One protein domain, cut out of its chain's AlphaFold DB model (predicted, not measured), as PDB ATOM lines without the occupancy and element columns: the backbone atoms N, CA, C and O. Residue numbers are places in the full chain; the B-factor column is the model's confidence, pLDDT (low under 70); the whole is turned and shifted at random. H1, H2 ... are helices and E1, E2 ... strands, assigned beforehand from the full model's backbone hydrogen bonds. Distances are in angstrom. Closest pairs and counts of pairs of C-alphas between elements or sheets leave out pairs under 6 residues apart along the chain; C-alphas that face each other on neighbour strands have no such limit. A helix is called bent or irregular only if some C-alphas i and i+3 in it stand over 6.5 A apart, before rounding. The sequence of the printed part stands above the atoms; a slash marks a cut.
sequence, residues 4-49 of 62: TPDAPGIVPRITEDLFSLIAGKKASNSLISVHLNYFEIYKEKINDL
ATOM      1  N   THR A   4      64.815  23.743 -24.767       93.06
ATOM      2  CA  THR A   4      65.261  24.279 -26.061       93.06
ATOM      3  C   THR A   4      64.264  23.873 -27.150       93.06
ATOM      4  O   THR A   4      63.444  22.986 -26.910       93.06
ATOM      5  N   PRO A   5      64.312  24.480 -28.348       89.56
ATOM      6  CA  PRO A   5      63.459  24.058 -29.460       89.56
ATOM      7  C   PRO A   5      63.608  22.566 -29.807       89.56
ATOM      8  O   PRO A   5      62.607  21.899 -30.043       89.56
ATOM      9  N   ASP A   6      64.832  22.031 -29.758       93.94
ATOM     10  CA  ASP A   6      65.110  20.616 -30.060       93.94
ATOM     11  C   ASP A   6      64.747  19.665 -28.907       93.94
ATOM     12  O   ASP A   6      64.520  18.473 -29.107       93.94
ATOM     13  N   ALA A   7      64.703  20.183 -27.677       93.38
ATOM     14  CA  ALA A   7      64.368  19.433 -26.474       93.38
ATOM     15  C   ALA A   7      63.388  20.255 -25.615       93.38
ATOM     16  O   ALA A   7      63.803  20.893 -24.635       93.38
ATOM     17  N   PRO A   8      62.084  20.254 -25.967       92.81
ATOM     18  CA  PRO A   8      61.091  21.073 -25.289       92.81
ATOM     19  C   PRO A   8      60.974  20.666 -23.824       92.81
ATOM     20  O   PRO A   8      61.017  19.480 -23.474       92.81
ATOM     21  N   GLY A   9      60.832  21.665 -22.960       94.25
ATOM     22  CA  GLY A   9      60.670  21.487 -21.523       94.25
ATOM     23  C   GLY A   9      59.233  21.160 -21.123       94.25
ATOM     24  O   GLY A   9      58.383  20.844 -21.947       94.25
ATOM     25  N   ILE A  10      58.951  21.246 -19.827       95.25
ATOM     26  CA  ILE A  10      57.649  20.861 -19.274       95.25
ATOM     27  C   ILE A  10      56.513  21.793 -19.712       95.25
ATOM     28  O   ILE A  10      55.417  21.321 -19.985       95.25
ATOM     29  N   VAL A  11      56.772  23.102 -19.811       93.56
ATOM     30  CA  VAL A  11      55.745  24.091 -20.179       93.56
ATOM     31  C   VAL A  11      55.188  23.828 -21.584       93.56
ATOM     32  O   VAL A  11      53.978  23.627 -21.675       93.56
ATOM     33  N   PRO A  12      56.012  23.757 -22.654       93.31
ATOM     34  CA  PRO A  12      55.494  23.473 -23.995       93.31
ATOM     35  C   PRO A  12      54.816  22.096 -24.097       93.31
ATOM     36  O   PRO A  12      53.747  21.990 -24.692       93.31
ATOM     37  N   ARG A  13      55.359  21.065 -23.432       94.81
ATOM     38  CA  ARG A  13      54.762  19.716 -23.434       94.81
ATOM     39  C   ARG A  13      53.369  19.683 -22.805       94.81
ATOM     40  O   ARG A  13      52.438  19.166 -23.408       94.81
ATOM     41  N   ILE A  14      53.196  20.283 -21.624       94.81
ATOM     42  CA  ILE A  14      51.885  20.319 -20.957       94.81
ATOM     43  C   ILE A  14      50.874  21.104 -21.792       94.81
ATOM     44  O   ILE A  14      49.709  20.716 -21.855       94.81
ATOM     45  N   THR A  15      51.290  22.202 -22.430       93.69
ATOM     46  CA  THR A  15      50.374  22.955 -23.295       93.69
ATOM     47  C   THR A  15      49.916  22.127 -24.495       93.69
ATOM     48  O   THR A  15      48.726  22.134 -24.803       93.69
ATOM     49  N   GLU A  16      50.811  21.363 -25.124       93.69
ATOM     50  CA  GLU A  16      50.468  20.457 -26.229       93.69
ATOM     51  C   GLU A  16      49.518  19.339 -25.784       93.69
ATOM     52  O   GLU A  16      48.482  19.116 -26.419       93.69
ATOM     53  N   ASP A  17      49.813  18.691 -24.656       94.25
ATOM     54  CA  ASP A  17      48.974  17.631 -24.089       94.25
ATOM     55  C   ASP A  17      47.578  18.158 -23.723       94.25
ATOM     56  O   ASP A  17      46.562  17.537 -24.044       94.25
ATOM     57  N   LEU A  18      47.504  19.341 -23.099       93.44
ATOM     58  CA  LEU A  18      46.247  19.982 -22.716       93.44
ATOM     59  C   LEU A  18      45.348  20.224 -23.932       93.44
ATOM     60  O   LEU A  18      44.171  19.852 -23.921       93.44
ATOM     61  N   PHE A  19      45.888  20.831 -24.988       91.94
ATOM     62  CA  PHE A  19      45.098  21.114 -26.185       91.94
ATOM     63  C   PHE A  19      44.764  19.846 -26.977       91.94
ATOM     64  O   PHE A  19      43.667  19.765 -27.536       91.94
ATOM     65  N   SER A  20      45.626  18.828 -26.948       92.31
ATOM     66  CA  SER A  20      45.340  17.508 -27.526       92.31
ATOM     67  C   SER A  20      44.164  16.824 -26.822       92.31
ATOM     68  O   SER A  20      43.248  16.315 -27.475       92.31
ATOM     69  N   LEU A  21      44.115  16.886 -25.487       89.50
ATOM     70  CA  LEU A  21      42.996  16.370 -24.691       89.50
ATOM     71  C   LEU A  21      41.687  17.113 -24.980       89.50
ATOM     72  O   LEU A  21      40.631  16.488 -25.107       89.50
ATOM     73  N   ILE A  22      41.744  18.442 -25.097       89.25
ATOM     74  CA  ILE A  22      40.581  19.271 -25.444       89.25
ATOM     75  C   ILE A  22      40.074  18.924 -26.849       89.25
ATOM     76  O   ILE A  22      38.867  18.772 -27.046       89.25
ATOM     77  N   ALA A  23      40.980  18.751 -27.815       86.50
ATOM     78  CA  ALA A  23      40.637  18.360 -29.178       86.50
ATOM     79  C   ALA A  23      39.960  16.980 -29.226       86.50
ATOM     80  O   ALA A  23      38.939  16.833 -29.896       86.50
ATOM     81  N   GLY A  24      40.455  16.002 -28.458       84.44
ATOM     82  CA  GLY A  24      39.844  14.672 -28.358       84.44
ATOM     83  C   GLY A  24      38.447  14.673 -27.723       84.44
ATOM     84  O   GLY A  24      37.590  13.878 -28.104       84.44
ATOM     85  N   LYS A  25      38.172  15.600 -26.794       75.94
ATOM     86  CA  LYS A  25      36.863  15.740 -26.124       75.94
ATOM     87  C   LYS A  25      35.818  16.524 -26.926       75.94
ATOM     88  O   LYS A  25      34.647  16.519 -26.550       75.94
ATOM     89  N   LYS A  26      36.178  17.164 -28.047       59.75
ATOM     90  CA  LYS A  26      35.225  17.929 -28.884       59.75
ATOM     91  C   LYS A  26      34.067  17.096 -29.455       59.75
ATOM     92  O   LYS A  26      33.084  17.681 -29.894       59.75
ATOM     93  N   ALA A  27      34.134  15.763 -29.406       59.75
ATOM     94  CA  ALA A  27      33.027  14.886 -29.792       59.75
ATOM     95  C   ALA A  27      31.777  15.026 -28.891       59.75
ATOM     96  O   ALA A  27      30.683  14.666 -29.314       59.75
ATOM     97  N   SER A  28      31.909  15.569 -27.670       64.62
ATOM     98  CA  SER A  28      30.826  15.648 -26.680       64.62
ATOM     99  C   SER A  28      30.324  17.077 -26.426       64.62
ATOM    100  O   SER A  28      30.197  17.460 -25.269       64.62
ATOM    101  N   ASN A  29      30.091  17.895 -27.466       67.69
ATOM    102  CA  ASN A  29      29.388  19.201 -27.408       67.69
ATOM    103  C   ASN A  29      29.752  20.145 -26.229       67.69
ATOM    104  O   ASN A  29      28.948  20.970 -25.799       67.69
ATOM    105  N   SER A  30      30.962  20.019 -25.682       75.06
ATOM    106  CA  SER A  30      31.385  20.698 -24.458       75.06
ATOM    107  C   SER A  30      32.231  21.909 -24.819       75.06
ATOM    108  O   SER A  30      33.229  21.790 -25.532       75.06
ATOM    109  N   LEU A  31      31.839  23.079 -24.321       83.00
ATOM    110  CA  LEU A  31      32.620  24.306 -24.442       83.00
ATOM    111  C   LEU A  31      33.665  24.345 -23.323       83.00
ATOM    112  O   LEU A  31      33.332  24.168 -22.154       83.00
ATOM    113  N   ILE A  32      34.927  24.572 -23.686       85.88
ATOM    114  CA  ILE A  32      36.053  24.642 -22.748       85.88
ATOM    115  C   ILE A  32      36.728  26.001 -22.932       85.88
ATOM    116  O   ILE A  32      37.213  26.297 -24.024       85.88
ATOM    117  N   SER A  33      36.765  26.817 -21.875       90.25
ATOM    118  CA  SER A  33      37.569  28.042 -21.834       90.25
ATOM    119  C   SER A  33      38.904  27.771 -21.145       90.25
ATOM    120  O   SER A  33      38.975  27.071 -20.136       90.25
ATOM    121  N   VAL A  34      39.979  28.326 -21.701       90.75
ATOM    122  CA  VAL A  34      41.328  28.242 -21.134       90.75
ATOM    123  C   VAL A  34      41.822  29.664 -20.917       90.75
ATOM    124  O   VAL A  34      41.822  30.467 -21.846       90.75
ATOM    125  N   HIS A  35      42.233  29.970 -19.690       92.50
ATOM    126  CA  HIS A  35      42.792  31.265 -19.317       92.50
ATOM    127  C   HIS A  35      44.286  31.096 -19.036       92.50
ATOM    128  O   HIS A  35      44.674  30.217 -18.268       92.50
ATOM    129  N   LEU A  36      45.116  31.932 -19.659       91.25
ATOM    130  CA  LEU A  36      46.566  31.925 -19.498       91.25
ATOM    131  C   LEU A  36      47.005  33.251 -18.884       91.25
ATOM    132  O   LEU A  36      46.647  34.308 -19.391       91.25
ATOM    133  N   ASN A  37      47.803  33.178 -17.824       92.44
ATOM    134  CA  ASN A  37      48.439  34.336 -17.210       92.44
ATOM    135  C   ASN A  37      49.938  34.054 -17.090       92.44
ATOM    136  O   ASN A  37      50.314  32.956 -16.672       92.44
ATOM    137  N   TYR A  38      50.786  35.021 -17.438       93.69
ATOM    138  CA  TYR A  38      52.233  34.868 -17.330       93.69
ATOM    139  C   TYR A  38      52.840  36.101 -16.668       93.69
ATOM    140  O   TYR A  38      52.878  37.177 -17.256       93.69
ATOM    141  N   PHE A  39      53.290  35.934 -15.426       94.75
ATOM    142  CA  PHE A  39      53.810  37.017 -14.600       94.75
ATOM    143  C   PHE A  39      55.279  36.797 -14.260       94.75
ATOM    144  O   PHE A  39      55.719  35.670 -14.023       94.75
ATOM    145  N   GLU A  40      56.012  37.896 -14.157       94.50
ATOM    146  CA  GLU A  40      57.323  37.949 -13.529       94.50
ATOM    147  C   GLU A  40      57.192  38.622 -12.165       94.50
ATOM    148  O   GLU A  40      56.591  39.687 -12.043       94.50
ATOM    149  N   ILE A  41      57.776  38.010 -11.136       96.25
ATOM    150  CA  ILE A  41      57.910  38.630  -9.821       96.25
ATOM    151  C   ILE A  41      59.373  38.995  -9.642       96.25
ATOM    152  O   ILE A  41      60.228  38.122  -9.475       96.25
ATOM    153  N   TYR A  42      59.664  40.289  -9.674       95.94
ATOM    154  CA  TYR A  42      61.017  40.797  -9.506       95.94
ATOM    155  C   TYR A  42      61.014  42.004  -8.578       95.94
ATOM    156  O   TYR A  42      60.280  42.965  -8.799       95.94
ATOM    157  N   LYS A  43      61.849  41.966  -7.531       94.56
ATOM    158  CA  LYS A  43      61.910  43.015  -6.492       94.56
ATOM    159  C   LYS A  43      60.530  43.352  -5.914       94.56
ATOM    160  O   LYS A  43      60.155  44.518  -5.856       94.56
ATOM    161  N   GLU A  44      59.760  42.320  -5.570       94.75
ATOM    162  CA  GLU A  44      58.397  42.455  -5.025       94.75
ATOM    163  C   GLU A  44      57.402  43.174  -5.957       94.75
ATOM    164  O   GLU A  44      56.291  43.506  -5.553       94.75
ATOM    165  N   LYS A  45      57.767  43.383  -7.229       91.06
ATOM    166  CA  LYS A  45      56.872  43.888  -8.268       91.06
ATOM    167  C   LYS A  45      56.397  42.737  -9.137       91.06
ATOM    168  O   LYS A  45      57.198  41.894  -9.537       91.06
ATOM    169  N   ILE A  46      55.100  42.738  -9.428       94.50
ATOM    170  CA  ILE A  46      54.465  41.818 -10.368       94.50
ATOM    171  C   ILE A  46      54.406  42.524 -11.721       94.50
ATOM    172  O   ILE A  46      53.765  43.567 -11.843       94.50
ATOM    173  N   ASN A  47      55.070  41.958 -12.723       92.00
ATOM    174  CA  ASN A  47      55.024  42.425 -14.104       92.00
ATOM    175  C   ASN A  47      54.239  41.414 -14.941       92.00
ATOM    176  O   ASN A  47      54.553  40.224 -14.931       92.00
ATOM    177  N   ASP A  48      53.240  41.881 -15.683       93.50
ATOM    178  CA  ASP A  48      52.546  41.059 -16.673       93.50
ATOM    179  C   ASP A  48      53.401  40.936 -17.938       93.50
ATOM    180  O   ASP A  48      53.742  41.929 -18.581       93.50
ATOM    181  N   LEU A  49      53.782  39.703 -18.273       91.75
ATOM    182  CA  LEU A  49      54.614  39.394 -19.432       91.75
ATOM    183  C   LEU A  49      53.800  39.233 -20.721       91.75
ATOM    184  O   LEU A  49      54.394  39.237 -21.800       91.75
TER     185      LEU A  49
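This is residues 4 to 49 of the 62 residues of the protein "Kinesin motor domain-containing protein" of Mesocestoides corti (UniProt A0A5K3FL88). One long helix, H1, and the extended stretch after it make an open, flat V: the chain turns at residues 28 to 30 and folds back as a nearly straight strip, residues 31 to 38. That strip leads to a small hairpin of two strands, E1 and E2, at the far end of its arm, away from H1. The printed part has 46 residues, with one named helix and two named strands in the order H1, E1, E2; the sheet, in the order E1 - E2, is antiparallel, and the class is mixed, helices and strands. The whole is extended, with a radius of gyration of the C-alphas of 15.3 A and spans of 46 by 29 by 11 A.

Residues 4 to 9 come before H1, which holds residues 10 to 28, measures 28.3 A and begins at C-alpha 10 at (57.649, 20.861, -19.274). H1 is irregular, but only just: C-alphas 24 and 27 are 7.0 A apart. E1, residues 39 to 42, measures 9.6 A. E2, residues 45 to 48, measures 9.9 A and ends at C-alpha 48 at (52.546, 41.059, -16.673).

In H1, 13 of 15 O i to N i+4 pairs are within hydrogen-bond range. H1 and E2 are apart. E1 and E2 form a hairpin, antiparallel at 154 degrees between their directions. The C-alphas of Phe 39 and Asp 48 face each other at 4.7 A. N 40 and O 47 are within hydrogen-bond range at 2.9 A, and N 47 and O 40 at 2.8 A.

The C-alphas of Ala 27 and Lys 43, the two farthest apart, are 46.6 A from each other. Residues 4 to 17, 23 to 29 and 41 to 46 stand free. The printed part has no cut. The link from H1 to E1 is short, that from E1 to E2 tight. The mean pLDDT of the printed part is 89.0, and residues 26 to 29 are under 70.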